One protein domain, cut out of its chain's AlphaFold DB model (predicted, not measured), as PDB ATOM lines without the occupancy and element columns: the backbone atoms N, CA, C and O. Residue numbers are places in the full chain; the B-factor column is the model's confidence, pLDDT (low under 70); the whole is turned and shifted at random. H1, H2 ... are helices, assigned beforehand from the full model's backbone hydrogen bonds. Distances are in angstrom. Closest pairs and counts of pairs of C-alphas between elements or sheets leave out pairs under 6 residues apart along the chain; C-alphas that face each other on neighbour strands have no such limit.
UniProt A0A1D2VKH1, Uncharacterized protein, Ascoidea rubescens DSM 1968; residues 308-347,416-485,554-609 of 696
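AT A GLANCE: This is residues 308 to 347, 416 to 485 and 554 to 609 of the 696 residues of an uncharacterized protein of Ascoidea rubescens DSM 1968 (UniProt A0A1D2VKH1). Four long helices lie lengthwise in an up-and-down bundle, each running against the one before it in the chain, and the whole is drawn out into a rod. H4, the longest, has H1 along one side and the shorter H3 along another, while H2 packs on both H1 and H3; residues 593 to 609 of H4 stick out at one end of the rod and residues 416 to 426 of H2 at the other. The printed part has 166 residues with four named helices, in the order H1, H2, H3, H4, and no named strand; the class is all helix. It is only just extended, close to loose, with a radius of gyration of the C-alphas of 23.3 A and spans of 98 by 30 by 23 A.

IN THESE COORDINATES: Find C-alpha 559 at (0.224, 33.816, -17.254); from there H4, residues 559 to 609, runs 74.4 A to C-alpha 609 at (-54.897, 65.105, 21.768). H1 is residues 308 to 347, 58.5 A long, and begins at C-alpha 308 at (-29.838, 59.027, 5.846). H2 is residues 416 to 459, 63.5 A long. H3 is residues 462 to 484, 32.9 A long.

HOW THE PARTS SIT: Begin at H4 and look at Val 332 and Ala 567, whose C-alphas, 6.4 A apart, are the closest of H1 and H4; the two touch at a shallow tilt of 19 degrees, opposite ways. H3 touches H4 at a shallow tilt of 8 degrees, opposite ways, with the C-alphas of Val 468 and Ile 577 closest at 6.6 A. H1 and H2 touch at a shallow tilt of 19 degrees, opposite ways; their closest C-alphas are those of Ser 310 and Ser 459, 4.8 A apart. H2 and H3 form a helical hairpin over a tight link of 2 residues, and residues 449 to 457 of H2 touch residues 465 to 472 of H3, with the C-alphas of Thr 456 and Arg 465 closest at 6.0 A. H2 and H4 only just touch, with 3 pairs of C-alphas within 8 A, and run the same way. H1 and H3 are apart. Every O i to N i+4 pair is within hydrogen-bond range in H1 and H4, against 38 of 40 in H2 and 17 of 19 in H3.

THE WHOLE: Look to Ile 416 and Ser 609 for the two C-alphas farthest apart, 98.0 A. Residues 348 to 415 are not printed, and C-alphas 347 and 416 are 19.6 A apart across that cut; residues 486 to 553 are not printed either, with 15.8 A between C-alphas 485 and 554. The mean pLDDT of the printed part is 70.7, and 69 residues are under 70, among them residues 416 to 434, 471 to 485 and 554 to 561.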
ATOM      1  N   ILE A 308     -29.464  58.698   7.235       66.56
ATOM      2  CA  ILE A 308     -29.838  59.027   5.846       66.56
ATOM      3  C   ILE A 308     -28.580  59.205   4.972       66.56
ATOM      4  O   ILE A 308     -28.568  58.876   3.786       66.56
ATOM      5  N   GLU A 309     -27.483  59.669   5.573       66.25
ATOM      6  CA  GLU A 309     -26.182  59.787   4.917       66.25
ATOM      7  C   GLU A 309     -25.552  58.421   4.590       66.25
ATOM      8  O   GLU A 309     -24.999  58.226   3.511       66.25
ATOM      9  N   SER A 310     -25.701  57.438   5.482       69.56
ATOM     10  CA  SER A 310     -25.274  56.054   5.255       69.56
ATOM     11  C   SER A 310     -26.036  55.423   4.088       69.56
ATOM     12  O   SER A 310     -25.429  54.775   3.242       69.56
ATOM     13  N   GLN A 311     -27.341  55.681   3.973       73.06
ATOM     14  CA  GLN A 311     -28.165  55.201   2.859       73.06
ATOM     15  C   GLN A 311     -27.723  55.801   1.511       73.06
ATOM     16  O   GLN A 311     -27.566  55.081   0.523       73.06
ATOM     17  N   LYS A 312     -27.468  57.115   1.456       76.44
ATOM     18  CA  LYS A 312     -26.943  57.778   0.245       76.44
ATOM     19  C   LYS A 312     -25.577  57.225  -0.156       76.44
ATOM     20  O   LYS A 312     -25.343  56.963  -1.338       76.44
ATOM     21  N   ASN A 313     -24.707  57.000   0.824       71.50
ATOM     22  CA  ASN A 313     -23.384  56.428   0.607       71.50
ATOM     23  C   ASN A 313     -23.456  54.985   0.096       71.50
ATOM     24  O   ASN A 313     -22.728  54.647  -0.835       71.50
ATOM     25  N   LEU A 314     -24.370  54.161   0.618       74.56
ATOM     26  CA  LEU A 314     -24.617  52.809   0.106       74.56
ATOM     27  C   LEU A 314     -25.109  52.833  -1.348       74.56
ATOM     28  O   LEU A 314     -24.583  52.093  -2.178       74.56
ATOM     29  N   LYS A 315     -26.037  53.735  -1.700       77.25
ATOM     30  CA  LYS A 315     -26.514  53.898  -3.089       77.25
ATOM     31  C   LYS A 315     -25.401  54.333  -4.042       77.25
ATOM     32  O   LYS A 315     -25.302  53.816  -5.158       77.25
ATOM     33  N   LEU A 316     -24.558  55.279  -3.624       75.19
ATOM     34  CA  LEU A 316     -23.402  55.716  -4.409       75.19
ATOM     35  C   LEU A 316     -22.405  54.568  -4.596       75.19
ATOM     36  O   LEU A 316     -21.949  54.320  -5.712       75.19
ATOM     37  N   LEU A 317     -22.108  53.841  -3.522       73.31
ATOM     38  CA  LEU A 317     -21.179  52.721  -3.545       73.31
ATOM     39  C   LEU A 317     -21.680  51.589  -4.441       73.31
ATOM     40  O   LEU A 317     -20.906  51.064  -5.234       73.31
ATOM     41  N   LEU A 318     -22.974  51.278  -4.398       77.44
ATOM     42  CA  LEU A 318     -23.595  50.302  -5.287       77.44
ATOM     43  C   LEU A 318     -23.436  50.692  -6.763       77.44
ATOM     44  O   LEU A 318     -23.080  49.852  -7.589       77.44
ATOM     45  N   LYS A 319     -23.636  51.969  -7.110       79.44
ATOM     46  CA  LYS A 319     -23.396  52.464  -8.478       79.44
ATOM     47  C   LYS A 319     -21.928  52.328  -8.881       79.44
ATOM     48  O   LYS A 319     -21.644  51.856  -9.980       79.44
ATOM     49  N   VAL A 320     -20.996  52.694  -7.999       73.81
ATOM     50  CA  VAL A 320     -19.551  52.568  -8.259       73.81
ATOM     51  C   VAL A 320     -19.144  51.104  -8.424       73.81
ATOM     52  O   VAL A 320     -18.380  50.781  -9.330       73.81
ATOM     53  N   LEU A 321     -19.689  50.210  -7.601       73.94
ATOM     54  CA  LEU A 321     -19.475  48.771  -7.702       73.94
ATOM     55  C   LEU A 321     -20.029  48.210  -9.013       73.94
ATOM     56  O   LEU A 321     -19.321  47.474  -9.689       73.94
ATOM     57  N   LYS A 322     -21.242  48.601  -9.422       79.12
ATOM     58  CA  LYS A 322     -21.843  48.193 -10.705       79.12
ATOM     59  C   LYS A 322     -21.018  48.678 -11.902       79.12
ATOM     60  O   LYS A 322     -20.767  47.905 -12.825       79.12
ATOM     61  N   LEU A 323     -20.524  49.917 -11.862       77.75
ATOM     62  CA  LEU A 323     -19.616  50.456 -12.880       77.75
ATOM     63  C   LEU A 323     -18.279  49.705 -12.919       77.75
ATOM     64  O   LEU A 323     -17.794  49.365 -13.998       77.75
ATOM     65  N   ALA A 324     -17.695  49.412 -11.755       68.38
ATOM     66  CA  ALA A 324     -16.472  48.623 -11.660       68.38
ATOM     67  C   ALA A 324     -16.682  47.202 -12.201       68.38
ATOM     68  O   ALA A 324     -15.839  46.716 -12.951       68.38
ATOM     69  N   ASN A 325     -17.819  46.576 -11.892       75.06
ATOM     70  CA  ASN A 325     -18.170  45.241 -12.364       75.06
ATOM     71  C   ASN A 325     -18.315  45.209 -13.893       75.06
ATOM     72  O   ASN A 325     -17.762  44.333 -14.548       75.06
ATOM     73  N   ASN A 326     -18.958  46.222 -14.484       77.94
ATOM     74  CA  ASN A 326     -19.064  46.358 -15.938       77.94
ATOM     75  C   ASN A 326     -17.683  46.562 -16.591       77.94
ATOM     76  O   ASN A 326     -17.319  45.879 -17.548       77.94
ATOM     77  N   ARG A 327     -16.843  47.430 -16.016       72.06
ATOM     78  CA  ARG A 327     -15.480  47.667 -16.514       72.06
ATOM     79  C   ARG A 327     -14.584  46.428 -16.407       72.06
ATOM     80  O   ARG A 327     -13.798  46.174 -17.317       72.06
ATOM     81  N   LEU A 328     -14.707  45.653 -15.327       75.06
ATOM     82  CA  LEU A 328     -14.014  44.373 -15.171       75.06
ATOM     83  C   LEU A 328     -14.524  43.346 -16.175       75.06
ATOM     84  O   LEU A 328     -13.705  42.706 -16.823       75.06
ATOM     85  N   ASN A 329     -15.839  43.241 -16.370       79.31
ATOM     86  CA  ASN A 329     -16.436  42.332 -17.345       79.31
ATOM     87  C   ASN A 329     -15.957  42.639 -18.774       79.31
ATOM     88  O   ASN A 329     -15.512  41.740 -19.480       79.31
ATOM     89  N   ASN A 330     -15.922  43.914 -19.168       78.56
ATOM     90  CA  ASN A 330     -15.391  44.331 -20.472       78.56
ATOM     91  C   ASN A 330     -13.889  44.031 -20.598       78.56
ATOM     92  O   ASN A 330     -13.427  43.561 -21.636       78.56
ATOM     93  N   GLY A 331     -13.118  44.247 -19.528       73.94
ATOM     94  CA  GLY A 331     -11.706  43.863 -19.472       73.94
ATOM     95  C   GLY A 331     -11.497  42.353 -19.623       73.94
ATOM     96  O   GLY A 331     -10.637  41.930 -20.391       73.94
ATOM     97  N   VAL A 332     -12.311  41.542 -18.943       75.44
ATOM     98  CA  VAL A 332     -12.302  40.071 -19.008       75.44
ATOM     99  C   VAL A 332     -12.679  39.586 -20.404       75.44
ATOM    100  O   VAL A 332     -11.980  38.739 -20.950       75.44
ATOM    101  N   GLN A 333     -13.725  40.143 -21.016       79.19
ATOM    102  CA  GLN A 333     -14.141  39.801 -22.379       79.19
ATOM    103  C   GLN A 333     -13.066  40.162 -23.409       79.19
ATOM    104  O   GLN A 333     -12.753  39.357 -24.286       79.19
ATOM    105  N   ASN A 334     -12.435  41.329 -23.270       77.25
ATOM    106  CA  ASN A 334     -11.321  41.730 -24.124       77.25
ATOM    107  C   ASN A 334     -10.107  40.813 -23.945       77.25
ATOM    108  O   ASN A 334      -9.480  40.427 -24.929       77.25
ATOM    109  N   LEU A 335      -9.796  40.419 -22.707       74.88
ATOM    110  CA  LEU A 335      -8.716  39.480 -22.414       74.88
ATOM    111  C   LEU A 335      -9.019  38.088 -22.987       74.88
ATOM    112  O   LEU A 335      -8.147  37.491 -23.609       74.88
ATOM    113  N   GLN A 336     -10.256  37.605 -22.857       76.94
ATOM    114  CA  GLN A 336     -10.716  36.352 -23.457       76.94
ATOM    115  C   GLN A 336     -10.593  36.394 -24.982       76.94
ATOM    116  O   GLN A 336     -10.072  35.459 -25.582       76.94
ATOM    117  N   ARG A 337     -11.016  37.497 -25.613       81.38
ATOM    118  CA  ARG A 337     -10.907  37.687 -27.063       81.38
ATOM    119  C   ARG A 337      -9.449  37.670 -27.520       81.38
ATOM    120  O   ARG A 337      -9.131  36.964 -28.469       81.38
ATOM    121  N   LEU A 338      -8.566  38.388 -26.825       73.62
ATOM    122  CA  LEU A 338      -7.135  38.438 -27.145       73.62
ATOM    123  C   LEU A 338      -6.431  37.092 -26.926       73.62
ATOM    124  O   LEU A 338      -5.537  36.740 -27.694       73.62
ATOM    125  N   ILE A 339      -6.826  36.329 -25.902       73.56
ATOM    126  CA  ILE A 339      -6.312  34.974 -25.664       73.56
ATOM    127  C   ILE A 339      -6.765  34.039 -26.789       73.56
ATOM    128  O   ILE A 339      -5.919  33.407 -27.416       73.56
ATOM    129  N   ASN A 340      -8.058  34.027 -27.119       77.81
ATOM    130  CA  ASN A 340      -8.604  33.188 -28.186       77.81
ATOM    131  C   ASN A 340      -7.992  33.539 -29.557       77.81
ATOM    132  O   ASN A 340      -7.674  32.655 -30.348       77.81
ATOM    133  N   GLU A 341      -7.770  34.826 -29.839       78.00
ATOM    134  CA  GLU A 341      -7.114  35.284 -31.070       78.00
ATOM    135  C   GLU A 341      -5.642  34.836 -31.136       78.00
ATOM    136  O   GLU A 341      -5.142  34.468 -32.205       78.00
ATOM    137  N   LYS A 342      -4.937  34.825 -29.997       67.75
ATOM    138  CA  LYS A 342      -3.565  34.306 -29.896       67.75
ATOM    139  C   LYS A 342      -3.526  32.787 -30.095       67.75
ATOM    140  O   LYS A 342      -2.626  32.301 -30.777       67.75
ATOM    141  N   GLU A 343      -4.504  32.052 -29.566       65.56
ATOM    142  CA  GLU A 343      -4.643  30.601 -29.753       65.56
ATOM    143  C   GLU A 343      -4.939  30.229 -31.215       65.56
ATOM    144  O   GLU A 343      -4.275  29.357 -31.773       65.56
ATOM    145  N   GLN A 344      -5.855  30.939 -31.880       63.28
ATOM    146  CA  GLN A 344      -6.186  30.691 -33.290       63.28
ATOM    147  C   GLN A 344      -5.010  30.974 -34.238       63.28
ATOM    148  O   GLN A 344      -4.770  30.206 -35.169       63.28
ATOM    149  N   LYS A 345      -4.220  32.027 -33.981       65.31
ATOM    150  CA  LYS A 345      -3.017  32.341 -34.778       65.31
ATOM    151  C   LYS A 345      -1.912  31.288 -34.640       65.31
ATOM    152  O   LYS A 345      -1.141  31.082 -35.576       65.31
ATOM    153  N   LEU A 346      -1.826  30.602 -33.500       58.38
ATOM    154  CA  LEU A 346      -0.873  29.505 -33.305       58.38
ATOM    155  C   LEU A 346      -1.287  28.226 -34.054       58.38
ATOM    156  O   LEU A 346      -0.417  27.440 -34.425       58.38
ATOM    157  N   LEU A 347      -2.584  28.035 -34.309       53.81
ATOM    158  CA  LEU A 347      -3.115  26.891 -35.059       53.81
ATOM    159  C   LEU A 347      -3.002  27.077 -36.583       53.81
ATOM    160  O   LEU A 347      -2.743  26.106 -37.287       53.81
ATOM    161  N   ILE A 416       8.751  37.361 -48.080       56.50
ATOM    162  CA  ILE A 416       9.091  36.660 -46.835       56.50
ATOM    163  C   ILE A 416       9.532  37.658 -45.751       56.50
ATOM    164  O   ILE A 416       9.024  37.608 -44.630       56.50
ATOM    165  N   TYR A 417      10.393  38.629 -46.080       50.12
ATOM    166  CA  TYR A 417      10.823  39.656 -45.121       50.12
ATOM    167  C   TYR A 417       9.670  40.550 -44.641       50.12
ATOM    168  O   TYR A 417       9.549  40.806 -43.443       50.12
ATOM    169  N   ASN A 418       8.778  40.971 -45.542       55.34
ATOM    170  CA  ASN A 418       7.621  41.788 -45.172       55.34
ATOM    171  C   ASN A 418       6.618  41.008 -44.307       55.34
ATOM    172  O   ASN A 418       6.100  41.550 -43.330       55.34
ATOM    173  N   ASN A 419       6.403  39.720 -44.584       61.81
ATOM    174  CA  ASN A 419       5.566  38.864 -43.743       61.81
ATOM    175  C   ASN A 419       6.175  38.627 -42.356       61.81
ATOM    176  O   ASN A 419       5.460  38.715 -41.359       61.81
ATOM    177  N   ILE A 420       7.489  38.407 -42.259       67.31
ATOM    178  CA  ILE A 420       8.180  38.253 -40.970       67.31
ATOM    179  C   ILE A 420       8.096  39.548 -40.152       67.31
ATOM    180  O   ILE A 420       7.731  39.503 -38.976       67.31
ATOM    181  N   ILE A 421       8.343  40.712 -40.761       62.28
ATOM    182  CA  ILE A 421       8.250  42.014 -40.080       62.28
ATOM    183  C   ILE A 421       6.811  42.291 -39.626       62.28
ATOM    184  O   ILE A 421       6.597  42.690 -38.480       62.28
ATOM    185  N   ASN A 422       5.814  42.007 -40.468       57.03
ATOM    186  CA  ASN A 422       4.405  42.159 -40.108       57.03
ATOM    187  C   ASN A 422       3.985  41.186 -38.995       57.03
ATOM    188  O   ASN A 422       3.214  41.560 -38.115       57.03
ATOM    189  N   ASN A 423       4.519  39.964 -38.963       58.09
ATOM    190  CA  ASN A 423       4.261  38.993 -37.896       58.09
ATOM    191  C   ASN A 423       4.916  39.397 -36.569       58.09
ATOM    192  O   ASN A 423       4.275  39.319 -35.520       58.09
ATOM    193  N   VAL A 424       6.147  39.910 -36.600       60.19
ATOM    194  CA  VAL A 424       6.846  40.424 -35.412       60.19
ATOM    195  C   VAL A 424       6.158  41.680 -34.869       60.19
ATOM    196  O   VAL A 424       5.956  41.799 -33.659       60.19
ATOM    197  N   LYS A 425       5.729  42.592 -35.750       54.16
ATOM    198  CA  LYS A 425       5.013  43.821 -35.381       54.16
ATOM    199  C   LYS A 425       3.629  43.506 -34.800       54.16
ATOM    200  O   LYS A 425       3.287  44.038 -33.748       54.16
ATOM    201  N   ARG A 426       2.885  42.566 -35.399       53.41
ATOM    202  CA  ARG A 426       1.593  42.079 -34.875       53.41
ATOM    203  C   ARG A 426       1.728  41.390 -33.513       53.41
ATOM    204  O   ARG A 426       0.906  41.645 -32.639       53.41
ATOM    205  N   LYS A 427       2.775  40.581 -33.300       55.47
ATOM    206  CA  LYS A 427       3.036  39.893 -32.021       55.47
ATOM    207  C   LYS A 427       3.376  40.869 -30.885       55.47
ATOM    208  O   LYS A 427       2.859  40.733 -29.780       55.47
ATOM    209  N   LYS A 428       4.173  41.906 -31.173       54.16
ATOM    210  CA  LYS A 428       4.487  42.972 -30.205       54.16
ATOM    211  C   LYS A 428       3.245  43.774 -29.798       54.16
ATOM    212  O   LYS A 428       3.034  43.996 -28.613       54.16
ATOM    213  N   ILE A 429       2.398  44.127 -30.768       53.69
ATOM    214  CA  ILE A 429       1.156  44.882 -30.532       53.69
ATOM    215  C   ILE A 429       0.143  44.056 -29.719       53.69
ATOM    216  O   ILE A 429      -0.512  44.601 -28.830       53.69
ATOM    217  N   SER A 430       0.047  42.738 -29.947       60.81
ATOM    218  CA  SER A 430      -0.843  41.867 -29.163       60.81
ATOM    219  C   SER A 430      -0.383  41.672 -27.718       60.81
ATOM    220  O   SER A 430      -1.216  41.641 -26.816       60.81
ATOM    221  N   ASP A 431       0.927  41.560 -27.476       64.00
ATOM    222  CA  ASP A 431       1.450  41.373 -26.119       64.00
ATOM    223  C   ASP A 431       1.389  42.683 -25.305       64.00
ATOM    224  O   ASP A 431       1.114  42.656 -24.105       64.00
ATOM    225  N   GLU A 432       1.562  43.841 -25.950       67.06
ATOM    226  CA  GLU A 432       1.425  45.159 -25.318       67.06
ATOM    227  C   GLU A 432      -0.040  45.502 -25.000       67.06
ATOM    228  O   GLU A 432      -0.345  45.873 -23.865       67.06
ATOM    229  N   GLY A 433      -0.967  45.255 -25.935       69.50
ATOM    230  CA  GLY A 433      -2.408  45.396 -25.693       69.50
ATOM    231  C   GLY A 433      -2.915  44.464 -24.587       69.50
ATOM    232  O   GLY A 433      -3.670  44.880 -23.709       69.50
ATOM    233  N   LEU A 434      -2.428  43.223 -24.551       68.56
ATOM    234  CA  LEU A 434      -2.748  42.271 -23.490       68.56
ATOM    235  C   LEU A 434      -2.215  42.733 -22.124       68.56
ATOM    236  O   LEU A 434      -2.921  42.640 -21.122       68.56
ATOM    237  N   ASN A 435      -0.990  43.255 -22.061       72.88
ATOM    238  CA  ASN A 435      -0.409  43.775 -20.820       72.88
ATOM    239  C   ASN A 435      -1.111  45.042 -20.320       72.88
ATOM    240  O   ASN A 435      -1.273  45.203 -19.106       72.88
ATOM    241  N   GLN A 436      -1.591  45.887 -21.229       72.75
ATOM    242  CA  GLN A 436      -2.403  47.047 -20.890       72.75
ATOM    243  C   GLN A 436      -3.760  46.625 -20.304       72.75
ATOM    244  O   GLN A 436      -4.107  47.060 -19.208       72.75
ATOM    245  N   VAL A 437      -4.462  45.677 -20.939       73.75
ATOM    246  CA  VAL A 437      -5.734  45.136 -20.420       73.75
ATOM    247  C   VAL A 437      -5.546  44.475 -19.049       73.75
ATOM    248  O   VAL A 437      -6.324  44.720 -18.128       73.75
ATOM    249  N   LYS A 438      -4.468  43.702 -18.852       70.94
ATOM    250  CA  LYS A 438      -4.124  43.124 -17.539       70.94
ATOM    251  C   LYS A 438      -3.915  44.202 -16.472       70.94
ATOM    252  O   LYS A 438      -4.426  44.083 -15.358       70.94
ATOM    253  N   LYS A 439      -3.164  45.258 -16.802       77.69
ATOM    254  CA  LYS A 439      -2.898  46.385 -15.900       77.69
ATOM    255  C   LYS A 439      -4.186  47.134 -15.558       77.69
ATOM    256  O   LYS A 439      -4.371  47.513 -14.403       77.69
ATOM    257  N   ASP A 440      -5.086  47.294 -16.521       73.12
ATOM    258  CA  ASP A 440      -6.357  47.989 -16.337       73.12
ATOM    259  C   ASP A 440      -7.342  47.197 -15.476       73.12
ATOM    260  O   ASP A 440      -7.988  47.788 -14.608       73.12
ATOM    261  N   ILE A 441      -7.390  45.867 -15.612       75.81
ATOM    262  CA  ILE A 441      -8.145  44.990 -14.702       75.81
ATOM    263  C   ILE A 441      -7.611  45.149 -13.275       75.81
ATOM    264  O   ILE A 441      -8.362  45.504 -12.369       75.81
ATOM    265  N   VAL A 442      -6.300  44.983 -13.071       71.75
ATOM    266  CA  VAL A 442      -5.682  45.089 -11.736       71.75
ATOM    267  C   VAL A 442      -5.880  46.482 -11.131       71.75
ATOM    268  O   VAL A 442      -6.166  46.604  -9.939       71.75
ATOM    269  N   ASN A 443      -5.766  47.544 -11.929       76.56
ATOM    270  CA  ASN A 443      -6.020  48.911 -11.479       76.56
ATOM    271  C   ASN A 443      -7.490  49.139 -11.122       76.56
ATOM    272  O   ASN A 443      -7.771  49.837 -10.150       76.56
ATOM    273  N   THR A 444      -8.421  48.550 -11.874       74.31
ATOM    274  CA  THR A 444      -9.859  48.641 -11.591       74.31
ATOM    275  C   THR A 444     -10.193  47.920 -10.291       74.31
ATOM    276  O   THR A 444     -10.843  48.516  -9.435       74.31
ATOM    277  N   VAL A 445      -9.655  46.713 -10.071       74.69
ATOM    278  CA  VAL A 445      -9.792  45.992  -8.795       74.69
ATOM    279  C   VAL A 445      -9.218  46.822  -7.645       74.69
ATOM    280  O   VAL A 445      -9.902  47.026  -6.651       74.69
ATOM    281  N   LYS A 446      -8.002  47.369  -7.779       75.75
ATOM    282  CA  LYS A 446      -7.379  48.202  -6.734       75.75
ATOM    283  C   LYS A 446      -8.192  49.453  -6.404       75.75
ATOM    284  O   LYS A 446      -8.350  49.780  -5.232       75.75
ATOM    285  N   LYS A 447      -8.702  50.154  -7.421       74.88
ATOM    286  CA  LYS A 447      -9.539  51.348  -7.232       74.88
ATOM    287  C   LYS A 447     -10.860  50.992  -6.558       74.88
ATOM    288  O   LYS A 447     -11.227  51.647  -5.592       74.88
ATOM    289  N   ALA A 448     -11.533  49.940  -7.022       70.00
ATOM    290  CA  ALA A 448     -12.780  49.476  -6.428       70.00
ATOM    291  C   ALA A 448     -12.572  49.041  -4.969       70.00
ATOM    292  O   ALA A 448     -13.294  49.497  -4.090       70.00
ATOM    293  N   VAL A 449     -11.520  48.266  -4.690       70.31
ATOM    294  CA  VAL A 449     -11.123  47.865  -3.332       70.31
ATOM    295  C   VAL A 449     -10.840  49.076  -2.442       70.31
ATOM    296  O   VAL A 449     -11.278  49.103  -1.297       70.31
ATOM    297  N   GLY A 450     -10.158  50.100  -2.963       75.56
ATOM    298  CA  GLY A 450      -9.898  51.341  -2.230       75.56
ATOM    299  C   GLY A 450     -11.173  52.117  -1.893       75.56
ATOM    300  O   GLY A 450     -11.324  52.592  -0.770       75.56
ATOM    301  N   VAL A 451     -12.121  52.205  -2.831       71.38
ATOM    302  CA  VAL A 451     -13.421  52.848  -2.582       71.38
ATOM    303  C   VAL A 451     -14.225  52.057  -1.549       71.38
ATOM    304  O   VAL A 451     -14.728  52.649  -0.598       71.38
ATOM    305  N   ILE A 452     -14.280  50.730  -1.676       67.25
ATOM    306  CA  ILE A 452     -14.959  49.855  -0.712       67.25
ATOM    307  C   ILE A 452     -14.331  50.012   0.674       67.25
ATOM    308  O   ILE A 452     -15.052  50.258   1.629       67.25
ATOM    309  N   SER A 453     -13.001  49.955   0.792       69.19
ATOM    310  CA  SER A 453     -12.295  50.089   2.074       69.19
ATOM    311  C   SER A 453     -12.553  51.424   2.771       69.19
ATOM    312  O   SER A 453     -12.586  51.472   3.998       69.19
ATOM    313  N   ASN A 454     -12.704  52.508   2.007       72.19
ATOM    314  CA  ASN A 454     -12.938  53.837   2.567       72.19
ATOM    315  C   ASN A 454     -14.401  54.041   2.975       72.19
ATOM    316  O   ASN A 454     -14.670  54.743   3.947       72.19
ATOM    317  N   PHE A 455     -15.346  53.426   2.260       64.94
ATOM    318  CA  PHE A 455     -16.777  53.594   2.523       64.94
ATOM    319  C   PHE A 455     -17.354  52.560   3.501       64.94
ATOM    320  O   PHE A 455     -18.303  52.867   4.222       64.94
ATOM    321  N   THR A 456     -16.772  51.362   3.608       63.72
ATOM    322  CA  THR A 456     -17.228  50.336   4.566       63.72
ATOM    323  C   THR A 456     -16.956  50.717   6.018       63.72
ATOM    324  O   THR A 456     -17.629  50.200   6.903       63.72
ATOM    325  N   GLY A 457     -16.012  51.628   6.283       66.06
ATOM    326  CA  GLY A 457     -15.626  52.017   7.642       66.06
ATOM    327  C   GLY A 457     -16.781  52.593   8.470       66.06
ATOM    328  O   GLY A 457     -16.931  52.221   9.634       66.06
ATOM    329  N   ASN A 458     -17.628  53.422   7.846       63.88
ATOM    330  CA  ASN A 458     -18.673  54.189   8.539       63.88
ATOM    331  C   ASN A 458     -20.101  53.949   8.018       63.88
ATOM    332  O   ASN A 458     -21.039  54.430   8.646       63.88
ATOM    333  N   SER A 459     -20.288  53.272   6.877       66.44
ATOM    334  CA  SER A 459     -21.612  53.142   6.232       66.44
ATOM    335  C   SER A 459     -22.211  51.735   6.261       66.44
ATOM    336  O   SER A 459     -23.306  51.527   5.743       66.44
ATOM    337  N   LEU A 460     -21.509  50.765   6.852       66.50
ATOM    338  CA  LEU A 460     -21.997  49.396   7.005       66.50
ATOM    339  C   LEU A 460     -22.024  48.968   8.478       66.50
ATOM    340  O   LEU A 460     -21.119  49.334   9.234       66.50
ATOM    341  N   PRO A 461     -23.007  48.143   8.875       66.75
ATOM    342  CA  PRO A 461     -23.066  47.549  10.198       66.75
ATOM    343  C   PRO A 461     -21.925  46.545  10.378       66.75
ATOM    344  O   PRO A 461     -21.465  45.909   9.428       66.75
ATOM    345  N   GLU A 462     -21.456  46.401  11.613       61.38
ATOM    346  CA  GLU A 462     -20.261  45.626  11.961       61.38
ATOM    347  C   GLU A 462     -20.229  44.177  11.425       61.38
ATOM    348  O   GLU A 462     -19.180  43.781  10.906       61.38
ATOM    349  N   PRO A 463     -21.353  43.426  11.395       65.69
ATOM    350  CA  PRO A 463     -21.405  42.106  10.763       65.69
ATOM    351  C   PRO A 463     -21.114  42.144   9.254       65.69
ATOM    352  O   PRO A 463     -20.349  41.330   8.741       65.69
ATOM    353  N   ALA A 464     -21.668  43.127   8.535       64.56
ATOM    354  CA  ALA A 464     -21.438  43.298   7.100       64.56
ATOM    355  C   ALA A 464     -20.028  43.835   6.810       64.56
ATOM    356  O   ALA A 464     -19.401  43.425   5.833       64.56
ATOM    357  N   ARG A 465     -19.490  44.704   7.679       73.38
ATOM    358  CA  ARG A 465     -18.097  45.165   7.578       73.38
ATOM    359  C   ARG A 465     -17.113  44.014   7.681       73.38
ATOM    360  O   ARG A 465     -16.153  44.017   6.920       73.38
ATOM    361  N   SER A 466     -17.328  43.065   8.598       66.06
ATOM    362  CA  SER A 466     -16.437  41.908   8.747       66.06
ATOM    363  C   SER A 466     -16.432  41.064   7.477       66.06
ATOM    364  O   SER A 466     -15.370  40.854   6.904       66.06
ATOM    365  N   SER A 467     -17.608  40.705   6.951       63.31
ATOM    366  CA  SER A 467     -17.723  39.930   5.708       63.31
ATOM    367  C   SER A 467     -17.104  40.643   4.505       63.31
ATOM    368  O   SER A 467     -16.360  40.035   3.735       63.31
ATOM    369  N   VAL A 468     -17.353  41.949   4.345       67.56
ATOM    370  CA  VAL A 468     -16.733  42.724   3.263       67.56
ATOM    371  C   VAL A 468     -15.224  42.808   3.466       67.56
ATOM    372  O   VAL A 468     -14.487  42.621   2.506       67.56
ATOM    373  N   ARG A 469     -14.740  43.033   4.692       70.69
ATOM    374  CA  ARG A 469     -13.310  43.085   5.016       70.69
ATOM    375  C   ARG A 469     -12.620  41.751   4.746       70.69
ATOM    376  O   ARG A 469     -11.532  41.767   4.183       70.69
ATOM    377  N   ASP A 470     -13.243  40.626   5.061       70.94
ATOM    378  CA  ASP A 470     -12.684  39.298   4.804       70.94
ATOM    379  C   ASP A 470     -12.578  39.023   3.300       70.94
ATOM    380  O   ASP A 470     -11.516  38.620   2.819       70.94
ATOM    381  N   VAL A 471     -13.616  39.335   2.516       66.50
ATOM    382  CA  VAL A 471     -13.566  39.226   1.044       66.50
ATOM    383  C   VAL A 471     -12.531  40.195   0.456       66.50
ATOM    384  O   VAL A 471     -11.752  39.824  -0.423       66.50
ATOM    385  N   LEU A 472     -12.453  41.420   0.980       69.19
ATOM    386  CA  LEU A 472     -11.529  42.461   0.530       69.19
ATOM    387  C   LEU A 472     -10.063  42.144   0.857       69.19
ATOM    388  O   LEU A 472      -9.182  42.459   0.064       69.19
ATOM    389  N   LEU A 473      -9.788  41.542   2.017       67.88
ATOM    390  CA  LEU A 473      -8.438  41.189   2.470       67.88
ATOM    391  C   LEU A 473      -7.956  39.860   1.881       67.88
ATOM    392  O   LEU A 473      -6.755  39.689   1.658       67.88
ATOM    393  N   THR A 474      -8.867  38.936   1.577       68.75
ATOM    394  CA  THR A 474      -8.517  37.672   0.913       68.75
ATOM    395  C   THR A 474      -8.267  37.849  -0.584       68.75
ATOM    396  O   THR A 474      -7.458  37.109  -1.142       68.75
ATOM    397  N   LEU A 475      -8.857  38.860  -1.234       67.62
ATOM    398  CA  LEU A 475      -8.682  39.129  -2.670       67.62
ATOM    399  C   LEU A 475      -7.209  39.377  -3.064       67.62
ATOM    400  O   LEU A 475      -6.697  38.656  -3.922       67.62
ATOM    401  N   PRO A 476      -6.463  40.305  -2.427       61.50
ATOM    402  CA  PRO A 476      -5.046  40.520  -2.722       61.50
ATOM    403  C   PRO A 476      -4.180  39.294  -2.424       61.50
ATOM    404  O   PRO A 476      -3.221  39.032  -3.147       61.50
ATOM    405  N   GLN A 477      -4.519  38.523  -1.386       61.88
ATOM    406  CA  GLN A 477      -3.780  37.316  -1.009       61.88
ATOM    407  C   GLN A 477      -4.000  36.174  -2.007       61.88
ATOM    408  O   GLN A 477      -3.045  35.484  -2.359       61.88
ATOM    409  N   LYS A 478      -5.228  35.993  -2.501       61.12
ATOM    410  CA  LYS A 478      -5.562  35.038  -3.567       61.12
ATOM    411  C   LYS A 478      -4.903  35.425  -4.889       61.12
ATOM    412  O   LYS A 478      -4.280  34.579  -5.529       61.12
ATOM    413  N   LEU A 479      -4.933  36.716  -5.231       59.47
ATOM    414  CA  LEU A 479      -4.218  37.266  -6.385       59.47
ATOM    415  C   LEU A 479      -2.710  36.993  -6.284       59.47
ATOM    416  O   LEU A 479      -2.122  36.461  -7.220       59.47
ATOM    417  N   ALA A 480      -2.089  37.290  -5.139       55.62
ATOM    418  CA  ALA A 480      -0.658  37.072  -4.928       55.62
ATOM    419  C   ALA A 480      -0.271  35.583  -4.951       55.62
ATOM    420  O   ALA A 480       0.741  35.227  -5.551       55.62
ATOM    421  N   LYS A 481      -1.075  34.701  -4.344       62.91
ATOM    422  CA  LYS A 481      -0.832  33.249  -4.341       62.91
ATOM    423  C   LYS A 481      -0.973  32.636  -5.735       62.91
ATOM    424  O   LYS A 481      -0.146  31.822  -6.123       62.91
ATOM    425  N   SER A 482      -1.972  33.056  -6.506       51.75
ATOM    426  CA  SER A 482      -2.184  32.575  -7.877       51.75
ATOM    427  C   SER A 482      -1.112  33.081  -8.855       51.75
ATOM    428  O   SER A 482      -0.650  32.333  -9.718       51.75
ATOM    429  N   LEU A 483      -0.642  34.325  -8.679       55.03
ATOM    430  CA  LEU A 483       0.449  34.898  -9.478       55.03
ATOM    431  C   LEU A 483       1.818  34.278  -9.158       55.03
ATOM    432  O   LEU A 483       2.634  34.132 -10.064       55.03
ATOM    433  N   ASN A 484       2.059  33.886  -7.901       49.62
ATOM    434  CA  ASN A 484       3.364  33.400  -7.438       49.62
ATOM    435  C   ASN A 484       3.472  31.872  -7.312       49.62
ATOM    436  O   ASN A 484       4.507  31.392  -6.860       49.62
ATOM    437  N   SER A 485       2.449  31.097  -7.691       43.31
ATOM    438  CA  SER A 485       2.515  29.631  -7.631       43.31
ATOM    439  C   SER A 485       3.123  29.039  -8.919       43.31
ATOM    440  O   SER A 485       2.482  29.103  -9.984       43.31
ATOM    441  N   MET A 554       0.758  23.668 -22.653       41.84
ATOM    442  CA  MET A 554       1.658  24.826 -22.665       41.84
ATOM    443  C   MET A 554       0.897  26.154 -22.837       41.84
ATOM    444  O   MET A 554       1.286  27.161 -22.252       41.84
ATOM    445  N   ILE A 555      -0.236  26.141 -23.550       46.50
ATOM    446  CA  ILE A 555      -1.136  27.297 -23.709       46.50
ATOM    447  C   ILE A 555      -1.934  27.577 -22.416       46.50
ATOM    448  O   ILE A 555      -2.084  28.732 -22.015       46.50
ATOM    449  N   ARG A 556      -2.359  26.537 -21.679       46.62
ATOM    450  CA  ARG A 556      -2.994  26.697 -20.352       46.62
ATOM    451  C   ARG A 556      -2.056  27.236 -19.268       46.62
ATOM    452  O   ARG A 556      -2.540  27.812 -18.298       46.62
ATOM    453  N   ASN A 557      -0.745  27.080 -19.440       50.94
ATOM    454  CA  ASN A 557       0.266  27.475 -18.456       50.94
ATOM    455  C   ASN A 557       0.757  28.923 -18.594       50.94
ATOM    456  O   ASN A 557       1.499  29.400 -17.733       50.94
ATOM    457  N   ASP A 558       0.339  29.641 -19.634       63.75
ATOM    458  CA  ASP A 558       0.786  31.008 -19.856       63.75
ATOM    459  C   ASP A 558       0.049  31.949 -18.891       63.75
ATOM    460  O   ASP A 558      -1.158  31.821 -18.674       63.75
ATOM    461  N   ALA A 559       0.749  32.910 -18.289       63.25
ATOM    462  CA  ALA A 559       0.224  33.816 -17.254       63.25
ATOM    463  C   ALA A 559      -1.123  34.500 -17.605       63.25
ATOM    464  O   ALA A 559      -1.824  35.005 -16.732       63.25
ATOM    465  N   ASN A 560      -1.498  34.497 -18.882       66.88
ATOM    466  CA  ASN A 560      -2.755  34.993 -19.432       66.88
ATOM    467  C   ASN A 560      -3.968  34.199 -18.931       66.88
ATOM    468  O   ASN A 560      -4.937  34.809 -18.490       66.88
ATOM    469  N   THR A 561      -3.895  32.866 -18.918       68.62
ATOM    470  CA  THR A 561      -4.974  31.988 -18.432       68.62
ATOM    471  C   THR A 561      -5.151  32.140 -16.925       68.62
ATOM    472  O   THR A 561      -6.271  32.219 -16.429       68.62
ATOM    473  N   LYS A 562      -4.042  32.297 -16.187       70.31
ATOM    474  CA  LYS A 562      -4.072  32.607 -14.750       70.31
ATOM    475  C   LYS A 562      -4.736  33.958 -14.480       70.31
ATOM    476  O   LYS A 562      -5.577  34.052 -13.595       70.31
ATOM    477  N   ILE A 563      -4.405  34.993 -15.254       69.19
ATOM    478  CA  ILE A 563      -5.020  36.319 -15.101       69.19
ATOM    479  C   ILE A 563      -6.497  36.305 -15.496       69.19
ATOM    480  O   ILE A 563      -7.293  36.962 -14.837       69.19
ATOM    481  N   LEU A 564      -6.887  35.530 -16.507       72.19
ATOM    482  CA  LEU A 564      -8.287  35.341 -16.875       72.19
ATOM    483  C   LEU A 564      -9.084  34.690 -15.734       72.19
ATOM    484  O   LEU A 564     -10.132  35.205 -15.349       72.19
ATOM    485  N   ILE A 565      -8.567  33.597 -15.162       75.19
ATOM    486  CA  ILE A 565      -9.186  32.909 -14.018       75.19
ATOM    487  C   ILE A 565      -9.278  33.855 -12.816       75.19
ATOM    488  O   ILE A 565     -10.328  33.947 -12.192       75.19
ATOM    489  N   LEU A 566      -8.217  34.615 -12.534       69.12
ATOM    490  CA  LEU A 566      -8.198  35.607 -11.458       69.12
ATOM    491  C   LEU A 566      -9.184  36.750 -11.681       69.12
ATOM    492  O   LEU A 566      -9.830  37.202 -10.740       69.12
ATOM    493  N   ALA A 567      -9.298  37.235 -12.913       71.50
ATOM    494  CA  ALA A 567     -10.236  38.287 -13.254       71.50
ATOM    495  C   ALA A 567     -11.680  37.781 -13.105       71.50
ATOM    496  O   ALA A 567     -12.512  38.495 -12.547       71.50
ATOM    497  N   LYS A 568     -11.948  36.524 -13.480       72.94
ATOM    498  CA  LYS A 568     -13.234  35.854 -13.259       72.94
ATOM    499  C   LYS A 568     -13.545  35.662 -11.768       72.94
ATOM    500  O   LYS A 568     -14.609  36.064 -11.323       72.94
ATOM    501  N   GLU A 569     -12.590  35.181 -10.973       72.44
ATOM    502  CA  GLU A 569     -12.758  35.049  -9.515       72.44
ATOM    503  C   GLU A 569     -12.944  36.419  -8.829       72.44
ATOM    504  O   GLU A 569     -13.708  36.555  -7.868       72.44
ATOM    505  N   SER A 570     -12.278  37.468  -9.333       72.94
ATOM    506  CA  SER A 570     -12.487  38.833  -8.847       72.94
ATOM    507  C   SER A 570     -13.893  39.337  -9.172       72.94
ATOM    508  O   SER A 570     -14.520  39.936  -8.305       72.94
ATOM    509  N   LEU A 571     -14.416  39.031 -10.364       77.62
ATOM    510  CA  LEU A 571     -15.775  39.373 -10.788       77.62
ATOM    511  C   LEU A 571     -16.820  38.727  -9.869       77.62
ATOM    512  O   LEU A 571     -17.710  39.418  -9.379       77.62
ATOM    513  N   ASP A 572     -16.652  37.442  -9.557       73.62
ATOM    514  CA  ASP A 572     -17.539  36.711  -8.644       73.62
ATOM    515  C   ASP A 572     -17.490  37.301  -7.224       73.62
ATOM    516  O   ASP A 572     -18.513  37.486  -6.564       73.62
ATOM    517  N   SER A 573     -16.296  37.685  -6.762       71.88
ATOM    518  CA  SER A 573     -16.126  38.351  -5.467       71.88
ATOM    519  C   SER A 573     -16.811  39.726  -5.432       71.88
ATOM    520  O   SER A 573     -17.448  40.065  -4.436       71.88
ATOM    521  N   PHE A 574     -16.738  40.508  -6.516       71.50
ATOM    522  CA  PHE A 574     -17.463  41.777  -6.633       71.50
ATOM    523  C   PHE A 574     -18.978  41.576  -6.720       71.50
ATOM    524  O   PHE A 574     -19.707  42.350  -6.107       71.50
ATOM    525  N   ALA A 575     -19.458  40.545  -7.416       73.81
ATOM    526  CA  ALA A 575     -20.879  40.204  -7.463       73.81
ATOM    527  C   ALA A 575     -21.422  39.858  -6.066       73.81
ATOM    528  O   ALA A 575     -22.476  40.355  -5.671       73.81
ATOM    529  N   ASN A 576     -20.658  39.099  -5.276       75.25
ATOM    530  CA  ASN A 576     -21.005  38.801  -3.886       75.25
ATOM    531  C   ASN A 576     -21.013  40.060  -3.007       75.25
ATOM    532  O   ASN A 576     -21.924  40.244  -2.203       75.25
ATOM    533  N   ILE A 577     -20.033  40.953  -3.178       73.25
ATOM    534  CA  ILE A 577     -20.005  42.239  -2.471       73.25
ATOM    535  C   ILE A 577     -21.228  43.087  -2.848       73.25
ATOM    536  O   ILE A 577     -21.881  43.621  -1.959       73.25
ATOM    537  N   ILE A 578     -21.571  43.178  -4.137       77.31
ATOM    538  CA  ILE A 578     -22.767  43.886  -4.623       77.31
ATOM    539  C   ILE A 578     -24.024  43.333  -3.956       77.31
ATOM    540  O   ILE A 578     -24.799  44.119  -3.428       77.31
ATOM    541  N   LYS A 579     -24.172  42.005  -3.887       80.56
ATOM    542  CA  LYS A 579     -25.313  41.365  -3.226       80.56
ATOM    543  C   LYS A 579     -25.415  41.748  -1.746       80.56
ATOM    544  O   LYS A 579     -26.485  42.123  -1.287       80.56
ATOM    545  N   ILE A 580     -24.302  41.716  -1.010       74.25
ATOM    546  CA  ILE A 580     -24.267  42.145   0.398       74.25
ATOM    547  C   ILE A 580     -24.665  43.624   0.520       74.25
ATOM    548  O   ILE A 580     -25.367  43.999   1.456       74.25
ATOM    549  N   PHE A 581     -24.223  44.481  -0.402       73.25
ATOM    550  CA  PHE A 581     -24.620  45.889  -0.414       73.25
ATOM    551  C   PHE A 581     -26.100  46.087  -0.749       73.25
ATOM    552  O   PHE A 581     -26.721  46.928  -0.109       73.25
ATOM    553  N   ASP A 582     -26.657  45.317  -1.685       78.62
ATOM    554  CA  ASP A 582     -28.085  45.334  -2.019       78.62
ATOM    555  C   ASP A 582     -28.931  44.901  -0.805       78.62
ATOM    556  O   ASP A 582     -29.830  45.632  -0.406       78.62
ATOM    557  N   GLU A 583     -28.571  43.806  -0.125       81.88
ATOM    558  CA  GLU A 583     -29.267  43.335   1.089       81.88
ATOM    559  C   GLU A 583     -29.183  44.345   2.253       81.88
ATOM    560  O   GLU A 583     -30.124  44.505   3.031       81.88
ATOM    561  N   ASN A 584     -28.049  45.038   2.413       74.31
ATOM    562  CA  ASN A 584     -27.917  46.089   3.431       74.31
ATOM    563  C   ASN A 584     -28.656  47.372   3.040       74.31
ATOM    564  O   ASN A 584     -29.097  48.107   3.922       74.31
ATOM    565  N   LEU A 585     -28.766  47.662   1.745       78.75
ATOM    566  CA  LEU A 585     -29.522  48.801   1.254       78.75
ATOM    567  C   LEU A 585     -31.022  48.585   1.459       78.75
ATOM    568  O   LEU A 585     -31.678  49.498   1.943       78.75
ATOM    569  N   GLU A 586     -31.522  47.387   1.163       82.94
ATOM    570  CA  GLU A 586     -32.916  46.990   1.388       82.94
ATOM    571  C   GLU A 586     -33.290  47.131   2.869       82.94
ATOM    572  O   GLU A 586     -34.212  47.861   3.211       82.94
ATOM    573  N   LYS A 587     -32.467  46.593   3.781       77.94
ATOM    574  CA  LYS A 587     -32.677  46.764   5.233       77.94
ATOM    575  C   LYS A 587     -32.632  48.222   5.692       77.94
ATOM    576  O   LYS A 587     -33.321  48.594   6.641       77.94
ATOM    577  N   ALA A 588     -31.789  49.044   5.069       72.38
ATOM    578  CA  ALA A 588     -31.736  50.471   5.367       72.38
ATOM    579  C   ALA A 588     -32.972  51.210   4.827       72.38
ATOM    580  O   ALA A 588     -33.405  52.177   5.446       72.38
ATOM    581  N   GLU A 589     -33.536  50.777   3.697       80.69
ATOM    582  CA  GLU A 589     -34.791  51.295   3.142       80.69
ATOM    583  C   GLU A 589     -35.981  50.923   4.031       80.69
ATOM    584  O   GLU A 589     -36.687  51.829   4.471       80.69
ATOM    585  N   ASP A 590     -36.100  49.655   4.433       81.94
ATOM    586  CA  ASP A 590     -37.125  49.195   5.378       81.94
ATOM    587  C   ASP A 590     -37.072  49.976   6.698       81.94
ATOM    588  O   ASP A 590     -38.092  50.412   7.231       81.94
ATOM    589  N   TRP A 591     -35.867  50.209   7.229       79.75
ATOM    590  CA  TRP A 591     -35.692  50.987   8.456       79.75
ATOM    591  C   TRP A 591     -36.146  52.445   8.301       79.75
ATOM    592  O   TRP A 591     -36.738  53.011   9.223       79.75
ATOM    593  N   VAL A 592     -35.884  53.066   7.147       76.06
ATOM    594  CA  VAL A 592     -36.345  54.433   6.860       76.06
ATOM    595  C   VAL A 592     -37.867  54.482   6.781       76.06
ATOM    596  O   VAL A 592     -38.460  55.418   7.321       76.06
ATOM    597  N   ASP A 593     -38.494  53.482   6.167       84.00
ATOM    598  CA  ASP A 593     -39.949  53.403   6.066       84.00
ATOM    599  C   ASP A 593     -40.599  53.195   7.441       84.00
ATOM    600  O   ASP A 593     -41.529  53.928   7.781       84.00
ATOM    601  N   VAL A 594     -40.036  52.326   8.290       84.62
ATOM    602  CA  VAL A 594     -40.472  52.154   9.692       84.62
ATOM    603  C   VAL A 594     -40.315  53.452  10.489       84.62
ATOM    604  O   VAL A 594     -41.221  53.869  11.209       84.62
ATOM    605  N   LYS A 595     -39.189  54.160  10.349       78.94
ATOM    606  CA  LYS A 595     -39.003  55.448  11.037       78.94
ATOM    607  C   LYS A 595     -39.954  56.530  10.540       78.94
ATOM    608  O   LYS A 595     -40.316  57.431  11.300       78.94
ATOM    609  N   LYS A 596     -40.340  56.475   9.267       82.62
ATOM    610  CA  LYS A 596     -41.317  57.391   8.686       82.62
ATOM    611  C   LYS A 596     -42.721  57.099   9.217       82.62
ATOM    612  O   LYS A 596     -43.404  58.056   9.575       82.62
ATOM    613  N   SER A 597     -43.109  55.827   9.332       86.56
ATOM    614  CA  SER A 597     -44.405  55.439   9.898       86.56
ATOM    615  C   SER A 597     -44.508  55.775  11.386       86.56
ATOM    616  O   SER A 597     -45.502  56.365  11.792       86.56
ATOM    617  N   GLU A 598     -43.463  55.523  12.184       87.12
ATOM    618  CA  GLU A 598     -43.426  55.918  13.605       87.12
ATOM    619  C   GLU A 598     -43.643  57.429  13.778       87.12
ATOM    620  O   GLU A 598     -44.432  57.876  14.608       87.12
ATOM    621  N   LYS A 599     -42.975  58.239  12.948       85.88
ATOM    622  CA  LYS A 599     -43.120  59.697  12.987       85.88
ATOM    623  C   LYS A 599     -44.522  60.157  12.578       85.88
ATOM    624  O   LYS A 599     -45.000  61.173  13.078       85.88
ATOM    625  N   GLU A 600     -45.164  59.458  11.650       87.88
ATOM    626  CA  GLU A 600     -46.534  59.747  11.221       87.88
ATOM    627  C   GLU A 600     -47.559  59.365  12.299       87.88
ATOM    628  O   GLU A 600     -48.489  60.130  12.559       87.88
ATOM    629  N   GLU A 601     -47.348  58.249  13.000       91.06
ATOM    630  CA  GLU A 601     -48.152  57.852  14.160       91.06
ATOM    631  C   GLU A 601     -48.037  58.853  15.316       91.06
ATOM    632  O   GLU A 601     -49.061  59.266  15.865       91.06
ATOM    633  N   GLU A 602     -46.828  59.320  15.643       88.62
ATOM    634  CA  GLU A 602     -46.630  60.381  16.644       88.62
ATOM    635  C   GLU A 602     -47.404  61.659  16.281       88.62
ATOM    636  O   GLU A 602     -48.043  62.276  17.137       88.62
ATOM    637  N   LEU A 603     -47.394  62.045  15.003       87.44
ATOM    638  CA  LEU A 603     -48.074  63.246  14.510       87.44
ATOM    639  C   LEU A 603     -49.603  63.091  14.540       87.44
ATOM    640  O   LEU A 603     -50.320  64.038  14.875       87.44
ATOM    641  N   ASN A 604     -50.105  61.890  14.246       90.00
ATOM    642  CA  ASN A 604     -51.522  61.555  14.354       90.00
ATOM    643  C   ASN A 604     -52.002  61.522  15.812       90.00
ATOM    644  O   ASN A 604     -53.099  62.004  16.099       90.00
ATOM    645  N   ASN A 605     -51.180  61.035  16.744       90.50
ATOM    646  CA  ASN A 605     -51.492  61.071  18.174       90.50
ATOM    647  C   ASN A 605     -51.559  62.513  18.703       90.50
ATOM    648  O   ASN A 605     -52.495  62.850  19.425       90.50
ATOM    649  N   LEU A 606     -50.647  63.389  18.263       88.31
ATOM    650  CA  LEU A 606     -50.672  64.816  18.611       88.31
ATOM    651  C   LEU A 606     -51.919  65.546  18.079       88.31
ATOM    652  O   LEU A 606     -52.420  66.481  18.701       88.31
ATOM    653  N   ARG A 607     -52.432  65.134  16.912       87.12
ATOM    654  CA  ARG A 607     -53.684  65.674  16.359       87.12
ATOM    655  C   ARG A 607     -54.900  65.265  17.188       87.12
ATOM    656  O   ARG A 607     -55.741  66.117  17.459       87.12
ATOM    657  N   LYS A 608     -54.970  64.003  17.621       86.88
ATOM    658  CA  LYS A 608     -56.068  63.502  18.465       86.88
ATOM    659  C   LYS A 608     -56.112  64.198  19.827       86.88
ATOM    660  O   LYS A 608     -57.178  64.642  20.234       86.88
ATOM    661  N   SER A 609     -54.960  64.408  20.472       82.19
ATOM    662  CA  SER A 609     -54.897  65.105  21.768       82.19
ATOM    663  C   SER A 609     -55.339  66.574  21.715       82.19
ATOM    664  O   SER A 609     -55.728  67.134  22.735       82.19
TER     665      SER A 609